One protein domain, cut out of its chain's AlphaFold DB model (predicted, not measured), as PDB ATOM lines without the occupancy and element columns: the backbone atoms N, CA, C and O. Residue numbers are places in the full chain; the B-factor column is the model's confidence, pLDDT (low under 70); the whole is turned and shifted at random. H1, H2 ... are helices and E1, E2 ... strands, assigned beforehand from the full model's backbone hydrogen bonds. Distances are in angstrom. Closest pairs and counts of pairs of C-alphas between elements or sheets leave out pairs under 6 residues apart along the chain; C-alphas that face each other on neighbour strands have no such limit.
ATOM      1  N   ASP A   2     -74.481 -22.467  61.565       36.19
ATOM      2  CA  ASP A   2     -73.136 -22.465  60.999       36.19
ATOM      3  C   ASP A   2     -72.230 -23.197  61.988       36.19
ATOM      4  O   ASP A   2     -71.934 -22.684  63.070       36.19
ATOM      5  N   GLU A   3     -71.860 -24.437  61.666       42.44
ATOM      6  CA  GLU A   3     -70.730 -25.079  62.327       42.44
ATOM      7  C   GLU A   3     -69.534 -24.141  62.167       42.44
ATOM      8  O   GLU A   3     -69.169 -23.771  61.050       42.44
ATOM      9  N   ILE A   4     -68.953 -23.719  63.293       44.59
ATOM     10  CA  ILE A   4     -67.702 -22.965  63.316       44.59
ATOM     11  C   ILE A   4     -66.660 -23.864  62.654       44.59
ATOM     12  O   ILE A   4     -66.135 -24.793  63.266       44.59
ATOM     13  N   MET A   5     -66.425 -23.629  61.368       56.22
ATOM     14  CA  MET A   5     -65.511 -24.417  60.564       56.22
ATOM     15  C   MET A   5     -64.105 -24.220  61.129       56.22
ATOM     16  O   MET A   5     -63.545 -23.123  61.084       56.22
ATOM     17  N   VAL A   6     -63.556 -25.277  61.725       63.44
ATOM     18  CA  VAL A   6     -62.221 -25.248  62.323       63.44
ATOM     19  C   VAL A   6     -61.202 -25.048  61.203       63.44
ATOM     20  O   VAL A   6     -61.091 -25.876  60.299       63.44
ATOM     21  N   ARG A   7     -60.460 -23.935  61.257       76.38
ATOM     22  CA  ARG A   7     -59.377 -23.639  60.312       76.38
ATOM     23  C   ARG A   7     -58.338 -24.759  60.374       76.38
ATOM     24  O   ARG A   7     -57.851 -25.099  61.453       76.38
ATOM     25  N   LEU A   8     -58.003 -25.330  59.220       79.00
ATOM     26  CA  LEU A   8     -57.004 -26.387  59.134       79.00
ATOM     27  C   LEU A   8     -55.604 -25.794  59.329       79.00
ATOM     28  O   LEU A   8     -55.313 -24.676  58.900       79.00
ATOM     29  N   THR A   9     -54.719 -26.550  59.977       84.12
ATOM     30  CA  THR A   9     -53.293 -26.205  60.030       84.12
ATOM     31  C   THR A   9     -52.665 -26.374  58.645       84.12
ATOM     32  O   THR A   9     -53.160 -27.157  57.833       84.12
ATOM     33  N   SER A  10     -51.538 -25.705  58.370       81.00
ATOM     34  CA  SER A  10     -50.824 -25.873  57.092       81.00
ATOM     35  C   SER A  10     -50.489 -27.339  56.810       81.00
ATOM     36  O   SER A  10     -50.708 -27.811  55.703       81.00
ATOM     37  N   GLN A  11     -50.070 -28.093  57.832       83.00
ATOM     38  CA  GLN A  11     -49.808 -29.528  57.705       83.00
ATOM     39  C   GLN A  11     -51.072 -30.326  57.335       83.00
ATOM     40  O   GLN A  11     -51.022 -31.217  56.491       83.00
ATOM     41  N   ALA A  12     -52.225 -30.006  57.932       82.88
ATOM     42  CA  ALA A  12     -53.483 -30.663  57.584       82.88
ATOM     43  C   ALA A  12     -53.924 -30.340  56.143       82.88
ATOM     44  O   ALA A  12     -54.452 -31.216  55.455       82.88
ATOM     45  N   LEU A  13     -53.669 -29.117  55.665       87.06
ATOM     46  CA  LEU A  13     -53.909 -28.720  54.274       87.06
ATOM     47  C   LEU A  13     -52.979 -29.450  53.297       87.06
ATOM     48  O   LEU A  13     -53.447 -29.913  52.258       87.06
ATOM     49  N   GLU A  14     -51.698 -29.622  53.637       86.44
ATOM     50  CA  GLU A  14     -50.758 -30.427  52.841       86.44
ATOM     51  C   GLU A  14     -51.240 -31.876  52.718       86.44
ATOM     52  O   GLU A  14     -51.296 -32.420  51.614       86.44
ATOM     53  N   HIS A  15     -51.653 -32.489  53.831       85.38
ATOM     54  CA  HIS A  15     -52.170 -33.859  53.838       85.38
ATOM     55  C   HIS A  15     -53.440 -33.989  52.984       85.38
ATOM     56  O   HIS A  15     -53.531 -34.894  52.156       85.38
ATOM     57  N   ARG A  16     -54.402 -33.067  53.136       86.94
ATOM     58  CA  ARG A  16     -55.625 -33.025  52.313       86.94
ATOM     59  C   ARG A  16     -55.301 -32.867  50.826       86.94
ATOM     60  O   ARG A  16     -55.884 -33.565  50.004       86.94
ATOM     61  N   THR A  17     -54.348 -32.002  50.488       90.56
ATOM     62  CA  THR A  17     -53.897 -31.775  49.106       90.56
ATOM     63  C   THR A  17     -53.289 -33.042  48.499       90.56
ATOM     64  O   THR A  17     -53.624 -33.407  47.372       90.56
ATOM     65  N   LEU A  18     -52.458 -33.770  49.255       89.38
ATOM     66  CA  LEU A  18     -51.913 -35.051  48.798       89.38
ATOM     67  C   LEU A  18     -53.005 -36.115  48.623       89.38
ATOM     68  O   LEU A  18     -52.957 -36.882  47.663       89.38
ATOM     69  N   LEU A  19     -53.995 -36.169  49.520       88.31
ATOM     70  CA  LEU A  19     -55.116 -37.101  49.389       88.31
ATOM     71  C   LEU A  19     -55.929 -36.829  48.119       88.31
ATOM     72  O   LEU A  19     -56.259 -37.782  47.418       88.31
ATOM     73  N   VAL A  20     -56.190 -35.558  47.789       91.69
ATOM     74  CA  VAL A  20     -56.836 -35.155  46.525       91.69
ATOM     75  C   VAL A  20     -56.051 -35.676  45.320       91.69
ATOM     76  O   VAL A  20     -56.632 -36.305  44.434       91.69
ATOM     77  N   LEU A  21     -54.729 -35.479  45.311       93.69
ATOM     78  CA  LEU A  21     -53.872 -36.010  44.253       93.69
ATOM     79  C   LEU A  21     -53.957 -37.540  44.175       93.69
ATOM     80  O   LEU A  21     -54.129 -38.095  43.093       93.69
ATOM     81  N   ALA A  22     -53.882 -38.231  45.310       92.50
ATOM     82  CA  ALA A  22     -53.925 -39.687  45.360       92.50
ATOM     83  C   ALA A  22     -55.235 -40.246  44.782       92.50
ATOM     84  O   ALA A  22     -55.204 -41.145  43.940       92.50
ATOM     85  N   VAL A  23     -56.388 -39.689  45.168       92.06
ATOM     86  CA  VAL A  23     -57.688 -40.154  44.657       92.06
ATOM     87  C   VAL A  23     -57.971 -39.746  43.212       92.06
ATOM     88  O   VAL A  23     -58.898 -40.290  42.606       92.06
ATOM     89  N   SER A  24     -57.167 -38.846  42.633       94.56
ATOM     90  CA  SER A  24     -57.238 -38.541  41.201       94.56
ATOM     91  C   SER A  24     -56.802 -39.727  40.330       94.56
ATOM     92  O   SER A  24     -57.223 -39.824  39.180       94.56
ATOM     93  N   PHE A  25     -56.021 -40.674  40.866       95.50
ATOM     94  CA  PHE A  25     -55.577 -41.846  40.113       95.50
ATOM     95  C   PHE A  25     -56.590 -42.993  40.155       95.50
ATOM     96  O   PHE A  25     -57.012 -43.431  41.229       95.50
ATOM     97  N   ARG A  26     -56.935 -43.537  38.980       94.12
ATOM     98  CA  ARG A  26     -57.877 -44.656  38.803       94.12
ATOM     99  C   ARG A  26     -57.338 -45.728  37.857       94.12
ATOM    100  O   ARG A  26     -56.503 -45.473  36.991       94.12
ATOM    101  N   GLY A  27     -57.846 -46.955  38.005       93.81
ATOM    102  CA  GLY A  27     -57.509 -48.084  37.126       93.81
ATOM    103  C   GLY A  27     -56.004 -48.361  37.043       93.81
ATOM    104  O   GLY A  27     -55.483 -48.577  35.944       93.81
ATOM    105  N   ILE A  28     -55.331 -48.287  38.197       95.75
ATOM    106  CA  ILE A  28     -53.878 -48.375  38.324       95.75
ATOM    107  C   ILE A  28     -53.419 -49.809  38.062       95.75
ATOM    108  O   ILE A  28     -53.925 -50.750  38.674       95.75
ATOM    109  N   ARG A  29     -52.438 -49.977  37.174       96.06
ATOM    110  CA  ARG A  29     -51.828 -51.272  36.847       96.06
ATOM    111  C   ARG A  29     -50.305 -51.134  36.788       96.06
ATOM    112  O   ARG A  29     -49.830 -50.165  36.202       96.06
ATOM    113  N   PRO A  30     -49.526 -52.059  37.375       96.94
ATOM    114  CA  PRO A  30     -48.071 -52.018  37.266       96.94
ATOM    115  C   PRO A  30     -47.628 -52.235  35.815       96.94
ATOM    116  O   PRO A  30     -48.231 -53.020  35.083       96.94
ATOM    117  N   VAL A  31     -46.556 -51.556  35.413       97.44
ATOM    118  CA  VAL A  31     -45.903 -51.775  34.119       97.44
ATOM    119  C   VAL A  31     -45.048 -53.037  34.195       97.44
ATOM    120  O   VAL A  31     -44.165 -53.155  35.046       97.44
ATOM    121  N   ALA A  32     -45.299 -53.977  33.285       95.88
ATOM    122  CA  ALA A  32     -44.512 -55.195  33.133       95.88
ATOM    123  C   ALA A  32     -43.484 -55.020  32.005       95.88
ATOM    124  O   ALA A  32     -43.782 -55.241  30.832       95.88
ATOM    125  N   TRP A  33     -42.271 -54.604  32.369       96.88
ATOM    126  CA  TRP A  33     -41.175 -54.414  31.419       96.88
ATOM    127  C   TRP A  33     -40.674 -55.742  30.848       96.88
ATOM    128  O   TRP A  33     -40.344 -56.668  31.586       96.88
ATOM    129  N   SER A  34     -40.550 -55.799  29.526       97.31
ATOM    130  CA  SER A  34     -39.893 -56.877  28.787       97.31
ATOM    131  C   SER A  34     -38.585 -56.360  28.180       97.31
ATOM    132  O   SER A  34     -38.604 -55.286  27.574       97.31
ATOM    133  N   PRO A  35     -37.457 -57.082  28.298       97.19
ATOM    134  CA  PRO A  35     -36.218 -56.700  27.622       97.19
ATOM    135  C   PRO A  35     -36.412 -56.575  26.103       97.19
ATOM    136  O   PRO A  35     -37.070 -57.410  25.481       97.19
ATOM    137  N   ALA A  36     -35.834 -55.530  25.513       95.38
ATOM    138  CA  ALA A  36     -35.849 -55.256  24.071       95.38
ATOM    139  C   ALA A  36     -34.436 -55.076  23.475       95.38
ATOM    140  O   ALA A  36     -34.294 -54.921  22.267       95.38
ATOM    141  N   GLY A  37     -33.402 -55.107  24.321       92.44
ATOM    142  CA  GLY A  37     -31.992 -54.883  23.995       92.44
ATOM    143  C   GLY A  37     -31.190 -54.668  25.282       92.44
ATOM    144  O   GLY A  37     -31.747 -54.810  26.371       92.44
ATOM    145  N   ASP A  38     -29.910 -54.306  25.172       89.62
ATOM    146  CA  ASP A  38     -29.003 -54.233  26.332       89.62
ATOM    147  C   ASP A  38     -29.435 -53.196  27.378       89.62
ATOM    148  O   ASP A  38     -29.386 -53.461  28.576       89.62
ATOM    149  N   LEU A  39     -29.890 -52.024  26.923       95.19
ATOM    150  CA  LEU A  39     -30.328 -50.905  27.769       95.19
ATOM    151  C   LEU A  39     -31.757 -50.466  27.447       95.19
ATOM    152  O   LEU A  39     -32.133 -49.319  27.681       95.19
ATOM    153  N   SER A  40     -32.551 -51.365  26.870       97.38
ATOM    154  CA  SER A  40     -33.883 -51.026  26.390       97.38
ATOM    155  C   SER A  40     -34.930 -52.018  26.856       97.38
ATOM    156  O   SER A  40     -34.734 -53.234  26.782       97.38
ATOM    157  N   TYR A  41     -36.067 -51.485  27.286       98.00
ATOM    158  CA  TYR A  41     -37.188 -52.254  27.809       98.00
ATOM    159  C   TYR A  41     -38.478 -51.748  27.202       98.00
ATOM    160  O   TYR A  41     -38.621 -50.558  26.950       98.00
ATOM    161  N   ARG A  42     -39.439 -52.638  27.003       98.00
ATOM    162  CA  ARG A  42     -40.730 -52.277  26.433       98.00
ATOM    163  C   ARG A  42     -41.893 -52.848  27.209       98.00
ATOM    164  O   ARG A  42     -41.751 -53.852  27.907       98.00
ATOM    165  N   PHE A  43     -43.050 -52.246  27.017       98.00
ATOM    166  CA  PHE A  43     -44.330 -52.859  27.318       98.00
ATOM    167  C   PHE A  43     -45.346 -52.464  26.247       98.00
ATOM    168  O   PHE A  43     -45.171 -51.483  25.525       98.00
ATOM    169  N   LEU A  44     -46.410 -53.251  26.156       97.94
ATOM    170  CA  LEU A  44     -47.549 -52.977  25.290       97.94
ATOM    171  C   LEU A  44     -48.741 -52.605  26.163       97.94
ATOM    172  O   LEU A  44     -48.932 -53.187  27.236       97.94
ATOM    173  N   TYR A  45     -49.560 -51.675  25.693       97.44
ATOM    174  CA  TYR A  45     -50.869 -51.423  26.279       97.44
ATOM    175  C   TYR A  45     -51.917 -51.271  25.181       97.44
ATOM    176  O   TYR A  45     -51.600 -50.856  24.072       97.44
ATOM    177  N   ASP A  46     -53.155 -51.626  25.510       97.06
ATOM    178  CA  ASP A  46     -54.355 -51.303  24.740       97.06
ATOM    179  C   ASP A  46     -55.366 -50.710  25.723       97.06
ATOM    180  O   ASP A  46     -55.877 -51.403  26.612       97.06
ATOM    181  N   ASP A  47     -55.550 -49.395  25.654       95.81
ATOM    182  CA  ASP A  47     -56.410 -48.658  26.572       95.81
ATOM    183  C   ASP A  47     -57.018 -47.436  25.885       95.81
ATOM    184  O   ASP A  47     -56.313 -46.618  25.308       95.81
ATOM    185  N   LYS A  48     -58.343 -47.295  25.948       94.69
ATOM    186  CA  LYS A  48     -59.087 -46.260  25.209       94.69
ATOM    187  C   LYS A  48     -59.336 -44.980  26.013       94.69
ATOM    188  O   LYS A  48     -60.026 -44.085  25.526       94.69
ATOM    189  N   ARG A  49     -58.841 -44.890  27.249       93.12
ATOM    190  CA  ARG A  49     -59.050 -43.726  28.127       93.12
ATOM    191  C   ARG A  49     -58.192 -42.536  27.687       93.12
ATOM    192  O   ARG A  49     -57.057 -42.716  27.271       93.12
ATOM    193  N   GLN A  50     -58.718 -41.313  27.814       86.19
ATOM    194  CA  GLN A  50     -58.078 -40.095  27.280       86.19
ATOM    195  C   GLN A  50     -57.118 -39.366  28.241       86.19
ATOM    196  O   GLN A  50     -56.432 -38.446  27.815       86.19
ATOM    197  N   ASN A  51     -57.018 -39.783  29.507       95.06
ATOM    198  CA  ASN A  51     -56.113 -39.197  30.511       95.06
ATOM    199  C   ASN A  51     -55.217 -40.269  31.132       95.06
ATOM    200  O   ASN A  51     -55.121 -40.389  32.355       95.06
ATOM    201  N   LEU A  52     -54.641 -41.115  30.284       97.44
ATOM    202  CA  LEU A  52     -53.787 -42.207  30.711       97.44
ATOM    203  C   LEU A  52     -52.350 -41.708  30.885       97.44
ATOM    204  O   LEU A  52     -51.834 -40.981  30.042       97.44
ATOM    205  N   TYR A  53     -51.698 -42.114  31.968       98.00
ATOM    206  CA  TYR A  53     -50.318 -41.754  32.277       98.00
ATOM    207  C   TYR A  53     -49.538 -42.985  32.700       98.00
ATOM    208  O   TYR A  53     -50.038 -43.812  33.463       98.00
ATOM    209  N   MET A  54     -48.286 -43.069  32.260       97.88
ATOM    210  CA  MET A  54     -47.275 -43.869  32.936       97.88
ATOM    211  C   MET A  54     -46.615 -43.001  34.012       97.88
ATOM    212  O   MET A  54     -45.970 -42.002  33.698       97.88
ATOM    213  N   VAL A  55     -46.771 -43.391  35.275       97.19
ATOM    214  CA  VAL A  55     -46.190 -42.708  36.436       97.19
ATOM    215  C   VAL A  55     -45.023 -43.528  36.977       97.19
ATOM    216  O   VAL A  55     -45.196 -44.687  37.362       97.19
ATOM    217  N   VAL A  56     -43.835 -42.929  37.003       95.12
ATOM    218  CA  VAL A  56     -42.584 -43.539  37.465       95.12
ATOM    219  C   VAL A  56     -42.410 -43.292  38.963       95.12
ATOM    220  O   VAL A  56     -42.255 -42.157  39.398       95.12
ATOM    221  N   THR A  57     -42.408 -44.361  39.761       90.44
ATOM    222  CA  THR A  57     -42.354 -44.285  41.235       90.44
ATOM    223  C   THR A  57     -40.973 -44.593  41.806       90.44
ATOM    224  O   THR A  57     -40.679 -44.246  42.943       90.44
ATOM    225  N   SER A  58     -40.112 -45.269  41.043       85.50
ATOM    226  CA  SER A  58     -38.693 -45.400  41.378       85.50
ATOM    227  C   SER A  58     -37.860 -45.411  40.110       85.50
ATOM    228  O   SER A  58     -38.153 -46.171  39.184       85.50
ATOM    229  N   ARG A  59     -36.800 -44.608  40.094       82.31
ATOM    230  CA  ARG A  59     -35.917 -44.430  38.944       82.31
ATOM    231  C   ARG A  59     -34.492 -44.827  39.306       82.31
ATOM    232  O   ARG A  59     -34.037 -44.532  40.407       82.31
ATOM    233  N   TYR A  60     -33.813 -45.449  38.348       83.94
ATOM    234  CA  TYR A  60     -32.400 -45.824  38.447       83.94
ATOM    235  C   TYR A  60     -31.535 -45.067  37.437       83.94
ATOM    236  O   TYR A  60     -30.423 -44.674  37.765       83.94
ATOM    237  N   ALA A  61     -32.068 -44.813  36.240       92.19
ATOM    238  CA  ALA A  61     -31.415 -44.040  35.195       92.19
ATOM    239  C   ALA A  61     -32.437 -43.196  34.418       92.19
ATOM    240  O   ALA A  61     -33.616 -43.571  34.372       92.19
ATOM    241  N   PRO A  62     -32.014 -42.078  33.808       95.31
ATOM    242  CA  PRO A  62     -32.800 -41.387  32.801       95.31
ATOM    243  C   PRO A  62     -33.066 -42.260  31.574       95.31
ATOM    244  O   PRO A  62     -32.288 -43.167  31.261       95.31
ATOM    245  N   ALA A  63     -34.144 -41.955  30.855       96.44
ATOM    246  CA  ALA A  63     -34.533 -42.696  29.664       96.44
ATOM    247  C   ALA A  63     -35.144 -41.800  28.586       96.44
ATOM    248  O   ALA A  63     -35.913 -40.891  28.894       96.44
ATOM    249  N   LEU A  64     -34.873 -42.120  27.319       97.69
ATOM    250  CA  LEU A  64     -35.743 -41.706  26.220       97.69
ATOM    251  C   LEU A  64     -36.927 -42.673  26.152       97.69
ATOM    252  O   LEU A  64     -36.737 -43.884  26.075       97.69
ATOM    253  N   VAL A  65     -38.142 -42.140  26.135       98.25
ATOM    254  CA  VAL A  65     -39.359 -42.879  25.811       98.25
ATOM    255  C   VAL A  65     -39.609 -42.766  24.318       98.25
ATOM    256  O   VAL A  65     -39.698 -41.663  23.770       98.25
ATOM    257  N   ARG A  66     -39.777 -43.914  23.669       98.31
ATOM    258  CA  ARG A  66     -40.311 -44.032  22.321       98.31
ATOM    259  C   ARG A  66     -41.724 -44.587  22.370       98.31
ATOM    260  O   ARG A  66     -41.975 -45.595  23.030       98.31
ATOM    261  N   LEU A  67     -42.622 -43.942  21.639       97.94
ATOM    262  CA  LEU A  67     -43.988 -44.395  21.424       97.94
ATOM    263  C   LEU A  67     -44.115 -44.848  19.968       97.94
ATOM    264  O   LEU A  67     -43.851 -44.065  19.055       97.94
ATOM    265  N   ASP A  68     -44.444 -46.122  19.754       97.62
ATOM    266  CA  ASP A  68     -44.499 -46.758  18.429       97.62
ATOM    267  C   ASP A  68     -43.236 -46.488  17.582       97.62
ATOM    268  O   ASP A  68     -43.287 -46.140  16.399       97.62
ATOM    269  N   GLY A  69     -42.072 -46.586  18.231       96.25
ATOM    270  CA  GLY A  69     -40.750 -46.371  17.632       96.25
ATOM    271  C   GLY A  69     -40.304 -44.907  17.508       96.25
ATOM    272  O   GLY A  69     -39.122 -44.652  17.260       96.25
ATOM    273  N   ARG A  70     -41.189 -43.928  17.730       96.56
ATOM    274  CA  ARG A  70     -40.867 -42.496  17.604       96.56
ATOM    275  C   ARG A  70     -40.429 -41.898  18.938       96.56
ATOM    276  O   ARG A  70     -41.084 -42.193  19.936       96.56
ATOM    277  N   PRO A  71     -39.377 -41.056  18.992       97.75
ATOM    278  CA  PRO A  71     -39.043 -40.309  20.203       97.75
ATOM    279  C   PRO A  71     -40.258 -39.515  20.687       97.75
ATOM    280  O   PRO A  71     -40.904 -38.840  19.886       97.75
ATOM    281  N   TYR A  72     -40.574 -39.614  21.975       97.38
ATOM    282  CA  TYR A  72     -41.833 -39.094  22.502       97.38
ATOM    283  C   TYR A  72     -41.676 -38.292  23.794       97.38
ATOM    284  O   TYR A  72     -42.243 -37.208  23.908       97.38
ATOM    285  N   TYR A  73     -40.923 -38.793  24.772       97.25
ATOM    286  CA  TYR A  73     -40.818 -38.146  26.084       97.25
ATOM    287  C   TYR A  73     -39.532 -38.552  26.809       97.25
ATOM    288  O   TYR A  73     -38.864 -39.504  26.409       97.25
ATOM    289  N   GLU A  74     -39.200 -37.871  27.897       95.75
ATOM    290  CA  GLU A  74     -38.088 -38.196  28.789       95.75
ATOM    291  C   GLU A  74     -38.589 -38.781  30.114       95.75
ATOM    292  O   GLU A  74     -39.657 -38.427  30.608       95.75
ATOM    293  N   ILE A  75     -37.794 -39.666  30.711       95.44
ATOM    294  CA  ILE A  75     -37.894 -40.015  32.129       95.44
ATOM    295  C   ILE A  75     -36.610 -39.553  32.807       95.44
ATOM    296  O   ILE A  75     -35.534 -40.016  32.439       95.44
ATOM    297  N   ASP A  76     -36.712 -38.702  33.822       93.19
ATOM    298  CA  ASP A  76     -35.593 -38.243  34.658       93.19
ATOM    299  C   ASP A  76     -36.092 -37.924  36.086       93.19
ATOM    300  O   ASP A  76     -37.152 -38.405  36.508       93.19
ATOM    301  N   SER A  77     -35.334 -37.166  36.890       89.31
ATOM    302  CA  SER A  77     -35.835 -36.744  38.202       89.31
ATOM    303  C   SER A  77     -37.011 -35.772  38.140       89.31
ATOM    304  O   SER A  77     -37.642 -35.593  39.164       89.31
ATOM    305  N   GLN A  78     -37.358 -35.148  37.031       91.31
ATOM    306  CA  GLN A  78     -38.392 -34.112  36.962       91.31
ATOM    307  C   GLN A  78     -39.552 -34.463  36.013       91.31
ATOM    308  O   GLN A  78     -40.637 -33.884  36.106       91.31
ATOM    309  N   HIS A  79     -39.356 -35.471  35.168       94.31
ATOM    310  CA  HIS A  79     -40.282 -36.013  34.184       94.31
ATOM    311  C   HIS A  79     -40.703 -37.422  34.610       94.31
ATOM    312  O   HIS A  79     -40.299 -38.436  34.047       94.31
ATOM    313  N   VAL A  80     -41.506 -37.492  35.672       93.88
ATOM    314  CA  VAL A  80     -41.989 -38.765  36.243       93.88
ATOM    315  C   VAL A  80     -43.375 -39.170  35.737       93.88
ATOM    316  O   VAL A  80     -43.856 -40.252  36.064       93.88
ATOM    317  N   GLN A  81     -44.020 -38.309  34.949       95.38
ATOM    318  CA  GLN A  81     -45.331 -38.542  34.347       95.38
ATOM    319  C   GLN A  81     -45.193 -38.491  32.829       95.38
ATOM    320  O   GLN A  81     -44.853 -37.449  32.272       95.38
ATOM    321  N   VAL A  82     -45.480 -39.611  32.170       97.38
ATOM    322  CA  VAL A  82     -45.486 -39.710  30.709       97.38
ATOM    323  C   VAL A  82     -46.937 -39.868  30.247       97.38
ATOM    324  O   VAL A  82     -47.549 -40.894  30.560       97.38
ATOM    325  N   PRO A  83     -47.521 -38.885  29.537       97.38
ATOM    326  CA  PRO A  83     -48.872 -39.012  28.989       97.38
ATOM    327  C   PRO A  83     -48.925 -40.140  27.957       97.38
ATOM    328  O   PRO A  83     -48.048 -40.231  27.107       97.38
ATOM    329  N   LEU A  84     -49.946 -40.987  27.989       97.56
ATOM    330  CA  LEU A  84     -50.131 -42.091  27.048       97.56
ATOM    331  C   LEU A  84     -51.392 -41.845  26.204       97.56
ATOM    332  O   LEU A  84     -52.467 -41.658  26.784       97.56
ATOM    333  N   PRO A  85     -51.302 -41.815  24.861       96.88
ATOM    334  CA  PRO A  85     -52.483 -41.648  24.023       96.88
ATOM    335  C   PRO A  85     -53.430 -42.860  24.094       96.88
ATOM    336  O   PRO A  85     -53.010 -43.973  24.397       96.88
ATOM    337  N   PRO A  86     -54.729 -42.669  23.809       96.69
ATOM    338  CA  PRO A  86     -55.679 -43.771  23.768       96.69
ATOM    339  C   PRO A  86     -55.433 -44.668  22.548       96.69
ATOM    340  O   PRO A  86     -55.366 -44.185  21.419       96.69
ATOM    341  N   GLY A  87     -55.424 -45.979  22.760       97.12
ATOM    342  CA  GLY A  87     -55.270 -46.979  21.713       97.12
ATOM    343  C   GLY A  87     -54.357 -48.125  22.124       97.12
ATOM    344  O   GLY A  87     -54.025 -48.286  23.300       97.12
ATOM    345  N   ALA A  88     -53.975 -48.917  21.124       97.94
ATOM    346  CA  ALA A  88     -52.981 -49.968  21.253       97.94
ATOM    347  C   ALA A  88     -51.624 -49.436  20.792       97.94
ATOM    348  O   ALA A  88     -51.477 -49.084  19.622       97.94
ATOM    349  N   HIS A  89     -50.655 -49.392  21.703       98.19
ATOM    350  CA  HIS A  89     -49.344 -48.802  21.451       98.19
ATOM    351  C   HIS A  89     -48.218 -49.626  22.079       98.19
ATOM    352  O   HIS A  89     -48.392 -50.288  23.112       98.19
ATOM    353  N   GLU A  90     -47.038 -49.534  21.472       98.31
ATOM    354  CA  GLU A  90     -45.783 -49.970  22.076       98.31
ATOM    355  C   GLU A  90     -45.090 -48.786  22.750       98.31
ATOM    356  O   GLU A  90     -44.876 -47.737  22.141       98.31
ATOM    357  N   VAL A  91     -44.696 -48.976  24.009       98.50
ATOM    358  CA  VAL A  91     -43.812 -48.055  24.725       98.50
ATOM    359  C   VAL A  91     -42.473 -48.740  24.915       98.50
ATOM    360  O   VAL A  91     -42.388 -49.774  25.577       98.50
ATOM    361  N   LEU A  92     -41.427 -48.142  24.359       98.50
ATOM    362  CA  LEU A  92     -40.038 -48.553  24.522       98.50
ATOM    363  C   LEU A  92     -39.307 -47.469  25.317       98.50
ATOM    364  O   LEU A  92     -39.455 -46.286  25.034       98.50
ATOM    365  N   ILE A  93     -38.508 -47.860  26.303       98.06
ATOM    366  CA  ILE A  93     -37.574 -46.970  26.990       98.06
ATOM    367  C   ILE A  93     -36.144 -47.339  26.618       98.06
ATOM    368  O   ILE A  93     -35.799 -48.519  26.579       98.06
ATOM    369  N   GLU A  94     -35.316 -46.330  26.375       97.50
ATOM    370  CA  GLU A  94     -33.880 -46.445  26.120       97.50
ATOM    371  C   GLU A  94     -33.133 -45.758  27.267       97.50
ATOM    372  O   GLU A  94     -33.134 -44.530  27.376       97.50
ATOM    373  N   LEU A  95     -32.543 -46.557  28.156       96.69
ATOM    374  CA  LEU A  95     -31.830 -46.086  29.342       96.69
ATOM    375  C   LEU A  95     -30.431 -45.569  28.985       96.69
ATOM    376  O   LEU A  95     -29.785 -46.039  28.045       96.69
ATOM    377  N   THR A  96     -29.920 -44.652  29.804       94.38
ATOM    378  CA  THR A  96     -28.507 -44.251  29.785       94.38
ATOM    379  C   THR A  96     -27.754 -44.752  31.022       94.38
ATOM    380  O   THR A  96     -28.344 -45.097  32.041       94.38
ATOM    381  N   THR A  97     -26.430 -44.812  30.927       94.19
ATOM    382  CA  THR A  97     -25.515 -45.140  32.030       94.19
ATOM    383  C   THR A  97     -25.116 -43.917  32.857       94.19
ATOM    384  O   THR A  97     -24.318 -44.048  33.782       94.19
ATOM    385  N   TYR A  98     -25.642 -42.737  32.521       94.25
ATOM    386  CA  TYR A  98     -25.404 -41.481  33.228       94.25
ATOM    387  C   TYR A  98     -26.677 -41.010  33.924       94.25
ATOM    388  O   TYR A  98     -27.753 -41.026  33.333       94.25
ATOM    389  N   GLY A  99     -26.561 -40.577  35.171       92.56
ATOM    390  CA  GLY A  99     -27.630 -39.892  35.875       92.56
ATOM    391  C   GLY A  99     -27.845 -38.470  35.356       92.56
ATOM    392  O   GLY A  99     -27.308 -38.063  34.319       92.56
ATOM    393  N   ASP A 100     -28.669 -37.703  36.064       88.75
ATOM    394  CA  ASP A 100     -29.109 -36.386  35.583       88.75
ATOM    395  C   ASP A 100     -27.916 -35.428  35.453       88.75
ATOM    396  O   ASP A 100     -27.862 -34.651  34.497       88.75
ATOM    397  N   PHE A 101     -26.919 -35.579  36.333       91.88
ATOM    398  CA  PHE A 101     -25.724 -34.745  36.423       91.88
ATOM    399  C   PHE A 101     -24.430 -35.528  36.146       91.88
ATOM    400  O   PHE A 101     -23.370 -35.215  36.681       91.88
ATOM    401  N   GLY A 102     -24.497 -36.536  35.269       90.88
ATOM    402  CA  GLY A 102     -23.314 -37.246  34.764       90.88
ATOM    403  C   GLY A 102     -22.723 -38.285  35.713       90.88
ATOM    404  O   GLY A 102     -21.744 -38.946  35.369       90.88
ATOM    405  N   GLU A 103     -23.319 -38.489  36.885       93.56
ATOM    406  CA  GLU A 103     -22.931 -39.569  37.778       93.56
ATOM    407  C   GLU A 103     -23.151 -40.934  37.097       93.56
ATOM    408  O   GLU A 103     -24.189 -41.142  36.465       93.56
ATOM    409  N   PRO A 104     -22.212 -41.891  37.184       93.69
ATOM    410  CA  PRO A 104     -22.448 -43.231  36.665       93.69
ATOM    411  C   PRO A 104     -23.600 -43.901  37.418       93.69
ATOM    412  O   PRO A 104     -23.606 -43.940  38.649       93.69
ATOM    413  N   VAL A 105     -24.546 -44.479  36.683       93.38
ATOM    414  CA  VAL A 105     -25.688 -45.205  37.253       93.38
ATOM    415  C   VAL A 105     -25.775 -46.612  36.688       93.38
ATOM    416  O   VAL A 105     -25.351 -46.877  35.564       93.38
ATOM    417  N   GLN A 106     -26.353 -47.526  37.468       91.00
ATOM    418  CA  GLN A 106     -26.723 -48.843  36.965       91.00
ATOM    419  C   GLN A 106     -28.088 -48.737  36.265       91.00
ATOM    420  O   GLN A 106     -29.096 -48.522  36.945       91.00
ATOM    421  N   PRO A 107     -28.154 -48.883  34.930       90.81
ATOM    422  CA  PRO A 107     -29.396 -48.713  34.190       90.81
ATOM    423  C   PRO A 107     -30.313 -49.914  34.422       90.81
ATOM    424  O   PRO A 107     -30.155 -50.972  33.818       90.81
ATOM    425  N   LEU A 108     -31.283 -49.743  35.316       92.12
ATOM    426  CA  LEU A 108     -32.369 -50.689  35.541       92.12
ATOM    427  C   LEU A 108     -33.699 -50.050  35.129       92.12
ATOM    428  O   LEU A 108     -33.870 -48.837  35.305       92.12
ATOM    429  N   PRO A 109     -34.656 -50.839  34.610       93.19
ATOM    430  CA  PRO A 109     -35.958 -50.306  34.252       93.19
ATOM    431  C   PRO A 109     -36.639 -49.732  35.504       93.19
ATOM    432  O   PRO A 109     -36.553 -50.323  36.589       93.19
ATOM    433  N   PRO A 110     -37.311 -48.576  35.389       94.31
ATOM    434  CA  PRO A 110     -37.973 -47.956  36.523       94.31
ATOM    435  C   PRO A 110     -39.161 -48.801  36.997       94.31
ATOM    436  O   PRO A 110     -39.791 -49.512  36.212       94.31
ATOM    437  N   LYS A 111     -39.553 -48.659  38.268       95.38
ATOM    438  CA  LYS A 111     -40.898 -49.093  38.671       95.38
ATOM    439  C   LYS A 111     -41.878 -48.034  38.199       95.38
ATOM    440  O   LYS A 111     -41.714 -46.855  38.521       95.38
ATOM    441  N   ALA A 112     -42.874 -48.462  37.437       96.81
ATOM    442  CA  ALA A 112     -43.873 -47.582  36.865       96.81
ATOM    443  C   ALA A 112     -45.260 -48.220  36.910       96.81
ATOM    444  O   ALA A 112     -45.401 -49.445  36.963       96.81
ATOM    445  N   PHE A 113     -46.281 -47.374  36.869       97.81
ATOM    446  CA  PHE A 113     -47.679 -47.775  36.818       97.81
ATOM    447  C   PHE A 113     -48.395 -47.013  35.714       97.81
ATOM    448  O   PHE A 113     -48.153 -45.825  35.524       97.81
ATOM    449  N   ILE A 114     -49.312 -47.683  35.028       97.88
ATOM    450  CA  ILE A 114     -50.285 -47.037  34.159       97.88
ATOM    451  C   ILE A 114     -51.492 -46.674  35.015       97.88
ATOM    452  O   ILE A 114     -52.071 -47.548  35.664       97.88
ATOM    453  N   ALA A 115     -51.890 -45.410  35.000       97.44
ATOM    454  CA  ALA A 115     -53.061 -44.923  35.709       97.44
ATOM    455  C   ALA A 115     -53.813 -43.897  34.864       97.44
ATOM    456  O   ALA A 115     -53.217 -43.115  34.130       97.44
ATOM    457  N   GLU A 116     -55.133 -43.891  34.982       97.06
ATOM    458  CA  GLU A 116     -55.927 -42.743  34.559       97.06
ATOM    459  C   GLU A 116     -55.821 -41.660  35.628       97.06
ATOM    460  O   GLU A 116     -55.918 -41.971  36.818       97.06
ATOM    461  N   ARG A 117     -55.635 -40.410  35.208       95.88
ATOM    462  CA  ARG A 117     -55.589 -39.239  36.085       95.88
ATOM    463  C   ARG A 117     -56.839 -38.398  35.855       95.88
ATOM    464  O   ARG A 117     -56.996 -37.810  34.788       95.88
ATOM    465  N   ASP A 118     -57.728 -38.366  36.841       95.31
ATOM    466  CA  ASP A 118     -58.952 -37.563  36.831       95.31
ATOM    467  C   ASP A 118     -58.592 -36.069  36.705       95.31
ATOM    468  O   ASP A 118     -57.938 -35.531  37.606       95.31
ATOM    469  N   PRO A 119     -58.972 -35.389  35.604       95.19
ATOM    470  CA  PRO A 119     -58.552 -34.011  35.363       95.19
ATOM    471  C   PRO A 119     -59.034 -33.036  36.436       95.19
ATOM    472  O   PRO A 119     -58.266 -32.178  36.855       95.19
ATOM    473  N   THR A 120     -60.268 -33.192  36.922       95.19
ATOM    474  CA  THR A 120     -60.854 -32.300  37.932       95.19
ATOM    475  C   THR A 120     -60.153 -32.452  39.283       95.19
ATOM    476  O   THR A 120     -59.829 -31.460  39.933       95.19
ATOM    477  N   SER A 161     -63.543 -40.932  49.979       68.38
ATOM    478  CA  SER A 161     -64.218 -42.193  50.325       68.38
ATOM    479  C   SER A 161     -63.271 -43.379  50.471       68.38
ATOM    480  O   SER A 161     -63.659 -44.377  51.056       68.38
ATOM    481  N   SER A 162     -62.101 -43.332  49.842       76.19
ATOM    482  CA  SER A 162     -61.167 -44.456  49.770       76.19
ATOM    483  C   SER A 162     -59.843 -43.999  49.182       76.19
ATOM    484  O   SER A 162     -59.847 -43.415  48.099       76.19
ATOM    485  N   VAL A 163     -58.722 -44.337  49.820       83.00
ATOM    486  CA  VAL A 163     -57.391 -44.223  49.209       83.00
ATOM    487  C   VAL A 163     -56.603 -45.516  49.415       83.00
ATOM    488  O   VAL A 163     -56.625 -46.107  50.494       83.00
ATOM    489  N   SER A 164     -55.934 -45.976  48.361       85.31
ATOM    490  CA  SER A 164     -55.069 -47.160  48.384       85.31
ATOM    491  C   SER A 164     -53.592 -46.785  48.576       85.31
ATOM    492  O   SER A 164     -53.178 -45.694  48.170       85.31
ATOM    493  N   PRO A 165     -52.748 -47.697  49.098       85.62
ATOM    494  CA  PRO A 165     -51.303 -47.473  49.178       85.62
ATOM    495  C   PRO A 165     -50.662 -47.147  47.821       85.62
ATOM    496  O   PRO A 165     -49.762 -46.317  47.741       85.62
ATOM    497  N   THR A 166     -51.152 -47.751  46.733       87.00
ATOM    498  CA  THR A 166     -50.650 -47.480  45.379       87.00
ATOM    499  C   THR A 166     -51.002 -46.067  44.911       87.00
ATOM    500  O   THR A 166     -50.157 -45.405  44.320       87.00
ATOM    501  N   GLN A 167     -52.202 -45.561  45.216       92.06
ATOM    502  CA  GLN A 167     -52.559 -44.163  44.935       92.06
ATOM    503  C   GLN A 167     -51.647 -43.181  45.681       92.06
ATOM    504  O   GLN A 167     -51.180 -42.213  45.087       92.06
ATOM    505  N   LEU A 168     -51.342 -43.455  46.955       88.75
ATOM    506  CA  LEU A 168     -50.406 -42.642  47.740       88.75
ATOM    507  C   LEU A 168     -48.978 -42.700  47.182       88.75
ATOM    508  O   LEU A 168     -48.295 -41.679  47.159       88.75
ATOM    509  N   LEU A 169     -48.539 -43.866  46.698       88.25
ATOM    510  CA  LEU A 169     -47.238 -44.029  46.046       88.25
ATOM    511  C   LEU A 169     -47.132 -43.217  44.744       88.25
ATOM    512  O   LEU A 169     -46.104 -42.597  44.491       88.25
ATOM    513  N   LEU A 170     -48.179 -43.208  43.913       92.19
ATOM    514  CA  LEU A 170     -48.206 -42.389  42.696       92.19
ATOM    515  C   LEU A 170     -48.206 -40.897  43.040       92.19
ATOM    516  O   LEU A 170     -47.440 -40.129  42.462       92.19
ATOM    517  N   ALA A 171     -49.023 -40.499  44.016       91.81
ATOM    518  CA  ALA A 171     -49.098 -39.118  44.471       91.81
ATOM    519  C   ALA A 171     -47.757 -38.616  45.025       91.81
ATOM    520  O   ALA A 171     -47.365 -37.491  44.733       91.81
ATOM    521  N   SER A 172     -47.025 -39.445  45.774       85.81
ATOM    522  CA  SER A 172     -45.730 -39.060  46.345       85.81
ATOM    523  C   SER A 172     -44.601 -38.969  45.320       85.81
ATOM    524  O   SER A 172     -43.677 -38.178  45.503       85.81
ATOM    525  N   ALA A 173     -44.678 -39.728  44.223       86.88
ATOM    526  CA  ALA A 173     -43.727 -39.605  43.121       86.88
ATOM    527  C   ALA A 173     -43.792 -38.215  42.459       86.88
ATOM    528  O   ALA A 173     -42.763 -37.692  42.023       86.88
ATOM    529  N   ILE A 174     -44.990 -37.621  42.426       88.69
ATOM    530  CA  ILE A 174     -45.288 -36.318  41.816       88.69
ATOM    531  C   ILE A 174     -45.112 -35.185  42.833       88.69
ATOM    532  O   ILE A 174     -44.395 -34.218  42.581       88.69
ATOM    533  N   TYR A 175     -45.739 -35.299  44.005       81.88
ATOM    534  CA  TYR A 175     -45.739 -34.264  45.036       81.88
ATOM    535  C   TYR A 175     -44.542 -34.420  45.978       81.88
ATOM    536  O   TYR A 175     -44.651 -34.923  47.098       81.88
ATOM    537  N   ARG A 176     -43.373 -33.989  45.495       62.72
ATOM    538  CA  ARG A 176     -42.114 -33.967  46.250       62.72
ATOM    539  C   ARG A 176     -42.129 -32.868  47.308       62.72
ATOM    540  O   ARG A 176     -41.615 -31.775  47.089       62.72
ATOM    541  N   THR A 177     -42.741 -33.137  48.453       45.09
ATOM    542  CA  THR A 177     -42.661 -32.233  49.604       45.09
ATOM    543  C   THR A 177     -41.270 -32.283  50.242       45.09
ATOM    544  O   THR A 177     -40.534 -33.264  50.136       45.09
ATOM    545  N   SER A 178     -40.915 -31.219  50.959       36.75
ATOM    546  CA  SER A 178     -39.721 -31.092  51.810       36.75
ATOM    547  C   SER A 178     -39.748 -31.990  53.062       36.75
ATOM    548  O   SER A 178     -38.852 -31.906  53.903       36.75
ATOM    549  N   TYR A 179     -40.744 -32.870  53.188       38.59
ATOM    550  CA  TYR A 179     -40.877 -33.827  54.275       38.59
ATOM    551  C   TYR A 179     -40.882 -35.250  53.736       38.59
ATOM    552  O   TYR A 179     -41.577 -35.580  52.782       38.59
ATOM    553  N   ASP A 180     -40.099 -36.091  54.404       43.34
ATOM    554  CA  ASP A 180     -39.981 -37.521  54.167       43.34
ATOM    555  C   ASP A 180     -41.365 -38.166  53.988       43.34
ATOM    556  O   ASP A 180     -42.148 -38.286  54.937       43.34
ATOM    557  N   VAL A 181     -41.666 -38.569  52.752       49.06
ATOM    558  CA  VAL A 181     -42.885 -39.283  52.354       49.06
ATOM    559  C   VAL A 181     -43.135 -40.473  53.281       49.06
ATOM    560  O   VAL A 181     -44.286 -40.770  53.586       49.06
ATOM    561  N   ASN A 182     -42.082 -41.104  53.817       46.41
ATOM    562  CA  ASN A 182     -42.209 -42.199  54.778       46.41
ATOM    563  C   ASN A 182     -42.842 -41.757  56.102       46.41
ATOM    564  O   ASN A 182     -43.575 -42.522  56.717       46.41
ATOM    565  N   ARG A 183     -42.607 -40.518  56.541       49.19
ATOM    566  CA  ARG A 183     -43.194 -39.952  57.763       49.19
ATOM    567  C   ARG A 183     -44.663 -39.589  57.562       49.19
ATOM    568  O   ARG A 183     -45.466 -39.759  58.478       49.19
ATOM    569  N   LEU A 184     -45.006 -39.126  56.360       51.91
ATOM    570  CA  LEU A 184     -46.378 -38.822  55.966       51.91
ATOM    571  C   LEU A 184     -47.185 -40.114  55.808       51.91
ATOM    572  O   LEU A 184     -48.229 -40.254  56.441       51.91
ATOM    573  N   LEU A 185     -46.629 -41.101  55.095       52.22
ATOM    574  CA  LEU A 185     -47.156 -42.459  55.027       52.22
ATOM    575  C   LEU A 185     -47.323 -43.030  56.434       52.22
ATOM    576  O   LEU A 185     -48.444 -43.363  56.760       52.22
ATOM    577  N   ALA A 186     -46.314 -43.002  57.314       51.53
ATOM    578  CA  ALA A 186     -46.409 -43.503  58.696       51.53
ATOM    579  C   ALA A 186     -47.447 -42.776  59.581       51.53
ATOM    580  O   ALA A 186     -47.959 -43.347  60.550       51.53
ATOM    581  N   SER A 187     -47.753 -41.505  59.290       50.19
ATOM    582  CA  SER A 187     -48.817 -40.759  59.977       50.19
ATOM    583  C   SER A 187     -50.216 -41.190  59.528       50.19
ATOM    584  O   SER A 187     -51.135 -41.203  60.342       50.19
ATOM    585  N   ILE A 188     -50.348 -41.605  58.266       52.91
ATOM    586  CA  ILE A 188     -51.578 -42.142  57.679       52.91
ATOM    587  C   ILE A 188     -51.698 -43.660  57.986       52.91
ATOM    588  O   ILE A 188     -52.792 -44.158  58.242       52.91
ATOM    589  N   ASP A 189     -50.575 -44.383  58.074       46.09
ATOM    590  CA  ASP A 189     -50.448 -45.842  58.258       46.09
ATOM    591  C   ASP A 189     -51.053 -46.325  59.582       46.09
ATOM    592  O   ASP A 189     -51.690 -47.375  59.643       46.09
ATOM    593  N   ARG A 190     -50.971 -45.506  60.642       45.88
ATOM    594  CA  ARG A 190     -51.614 -45.817  61.931       45.88
ATOM    595  C   ARG A 190     -53.146 -45.911  61.856       45.88
ATOM    596  O   ARG A 190     -53.732 -46.472  62.776       45.88
ATOM    597  N   GLY A 191     -53.780 -45.399  60.796       43.50
ATOM    598  CA  GLY A 191     -55.213 -45.568  60.520       43.50
ATOM    599  C   GLY A 191     -55.541 -46.426  59.289       43.50
ATOM    600  O   GLY A 191     -56.710 -46.727  59.080       43.50
ATOM    601  N   LEU A 192     -54.548 -46.813  58.476       47.38
ATOM    602  CA  LEU A 192     -54.730 -47.498  57.183       47.38
ATOM    603  C   LEU A 192     -54.310 -48.975  57.168       47.38
ATOM    604  O   LEU A 192     -54.588 -49.663  56.184       47.38
ATOM    605  N   ALA A 193     -53.677 -49.475  58.233       43.09
ATOM    606  CA  ALA A 193     -53.191 -50.857  58.315       43.09
ATOM    607  C   ALA A 193     -54.284 -51.941  58.128       43.09
ATOM    608  O   ALA A 193     -53.950 -53.108  57.933       43.09
ATOM    609  N   GLU A 194     -55.572 -51.573  58.136       41.62
ATOM    610  CA  GLU A 194     -56.716 -52.493  58.016       41.62
ATOM    611  C   GLU A 194     -57.538 -52.345  56.717       41.62
ATOM    612  O   GLU A 194     -58.523 -53.056  56.523       41.62
ATOM    613  N   GLY A 195     -57.125 -51.483  55.781       51.72
ATOM    614  CA  GLY A 195     -57.830 -51.267  54.516       51.72
ATOM    615  C   GLY A 195     -58.364 -49.848  54.341       51.72
ATOM    616  O   GLY A 195     -58.304 -49.009  55.229       51.72
ATOM    617  N   VAL A 196     -58.815 -49.595  53.113       49.81
ATOM    618  CA  VAL A 196     -59.416 -48.368  52.569       49.81
ATOM    619  C   VAL A 196     -59.919 -47.343  53.614       49.81
ATOM    620  O   VAL A 196     -60.892 -47.603  54.312       49.81
ATOM    621  N   TYR A 197     -59.326 -46.139  53.653       52.53
ATOM    622  CA  TYR A 197     -59.806 -45.013  54.481       52.53
ATOM    623  C   TYR A 197     -61.072 -44.361  53.901       52.53
ATOM    624  O   TYR A 197     -61.022 -43.871  52.775       52.53
ATOM    625  N   VAL A 198     -62.171 -44.309  54.664       53.94
ATOM    626  CA  VAL A 198     -63.484 -43.798  54.214       53.94
ATOM    627  C   VAL A 198     -63.963 -42.612  55.059       53.94
ATOM    628  O   VAL A 198     -64.213 -42.768  56.252       53.94
ATOM    629  N   GLU A 199     -64.210 -41.455  54.435       58.56
ATOM    630  CA  GLU A 199     -64.935 -40.329  55.049       58.56
ATOM    631  C   GLU A 199     -66.453 -40.359  54.722       58.56
ATOM    632  O   GLU A 199     -66.884 -40.605  53.583       58.56
ATOM    633  N   GLN A 200     -67.298 -40.096  55.731       46.53
ATOM    634  CA  GLN A 200     -68.763 -39.978  55.613       46.53
ATOM    635  C   GLN A 200     -69.165 -38.497  55.441       46.53
ATOM    636  O   GLN A 200     -68.909 -37.693  56.330       46.53
ATOM    637  N   GLY A 201     -69.834 -38.147  54.331       57.38
ATOM    638  CA  GLY A 201     -70.287 -36.770  54.031       57.38
ATOM    639  C   GLY A 201     -69.204 -35.847  53.435       57.38
ATOM    640  O   GLY A 201     -68.039 -36.222  53.394       57.38
ATOM    641  N   GLY A 202     -69.597 -34.674  52.910       60.06
ATOM    642  CA  GLY A 202     -68.694 -33.671  52.305       60.06
ATOM    643  C   GLY A 202     -69.066 -33.234  50.874       60.06
ATOM    644  O   GLY A 202     -69.969 -33.803  50.261       60.06
ATOM    645  N   LEU A 203     -68.374 -32.215  50.358       64.25
ATOM    646  CA  LEU A 203     -68.365 -31.801  48.952       64.25
ATOM    647  C   LEU A 203     -67.669 -32.856  48.079       64.25
ATOM    648  O   LEU A 203     -66.688 -33.483  48.496       64.25
TER     649      LEU A 203
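What this domain is: This is residues 2 to 120 and 161 to 203 of the 500 residues of the protein "Alpha-mannosidase" of uncultured Acidilobus sp. JCHS (UniProt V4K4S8). Two strongly twisted antiparallel sheets stand face to face as a sandwich, and a cluster of three helices lies beyond the smaller sheet, which curls round H2. H1 crosses H2 nearly at right angles, H3 lies farther out, and residues 2 to 7 stick out as a free tail. The printed part has 162 residues, with H1, then E1 to E9, then H2 and H3; the sheets run E2-E3-E8-E5-E6 and E1-E9-E4-E7, and the class is mixed, helices and strands. It is only just compact, close to loose, with a radius of gyration of the C-alphas of 18.0 A, and elongated, spanning 62 by 38 by 27 A.

Where its parts are: H1, residues 10 to 24, begins with C-alpha 10 at (-50.824, -25.873, 57.092) and is 21.3 A long. E1 is residues 25 to 30, E2 34 to 37, E3 40 to 47 with 22.7 A, E4 52 to 58 with 18.8 A, E5 63 to 67, E6 70 to 75 and E7 81 to 84. E8, residues 87 to 95, is 24.7 A long, and E9, residues 111 to 117, 17.9 A. H2 is residues 165 to 174, 14.7 A. H3, residues 181 to 192, 15.2 A, ends with C-alpha 192 at (-54.730, -47.498, 57.183).

How they stand to each other: In the larger sheet, E2 and E3 form a hairpin, with N 34 and O 42 2.8 A apart. E3 pairs with E8 through N 43 and O 91, 2.9 A, and E8 with E5 through N 66 and O 92, 2.8 A. The hairpin of E5 and E6 has N 65 and O 73 at 2.7 A. In the other sheet N 26 and O 116 of E1 and E9 are 2.9 A apart, N 55 and O 113 of E4 and E9 2.8 A, and N 54 and O 82 of E4 and E7 2.9 A. The sheets' best planes are 30 degrees apart. H2 is on the smaller sheet, two layers with the helix on one face; the closest C-alphas of H2 and E4 are Ala 173 and Thr 57, 5.2 A. H1 only grazes this sheet with residues 21 to 24. With residues 18 to 23 alone H1 touches H2, closest at the C-alphas of Ala 22 and Gln 167, 4.7 A, about perpendicular, only just, at 71 degrees. H3 is close to H2 but not clearly touching: the closest C-alphas, Ser 172 and Val 181, are 6.7 A apart. Every O i to N i+4 pair is within hydrogen-bond range in H1, 5 of 6 in H2 and 6 of 8 in H3.

The domain as a whole: The C-alphas farthest apart, of Asp 2 and Asp 38, are 64.5 A apart. Residues 121 to 160 are not printed, and C-alphas 120 and 161 are 16.2 A apart across the cut. The link E8 to E9, residues 96 to 110, is long. Mean pLDDT of the printed part is 84.0; residues 2 to 6, 161 and 176 to 203 are under 70.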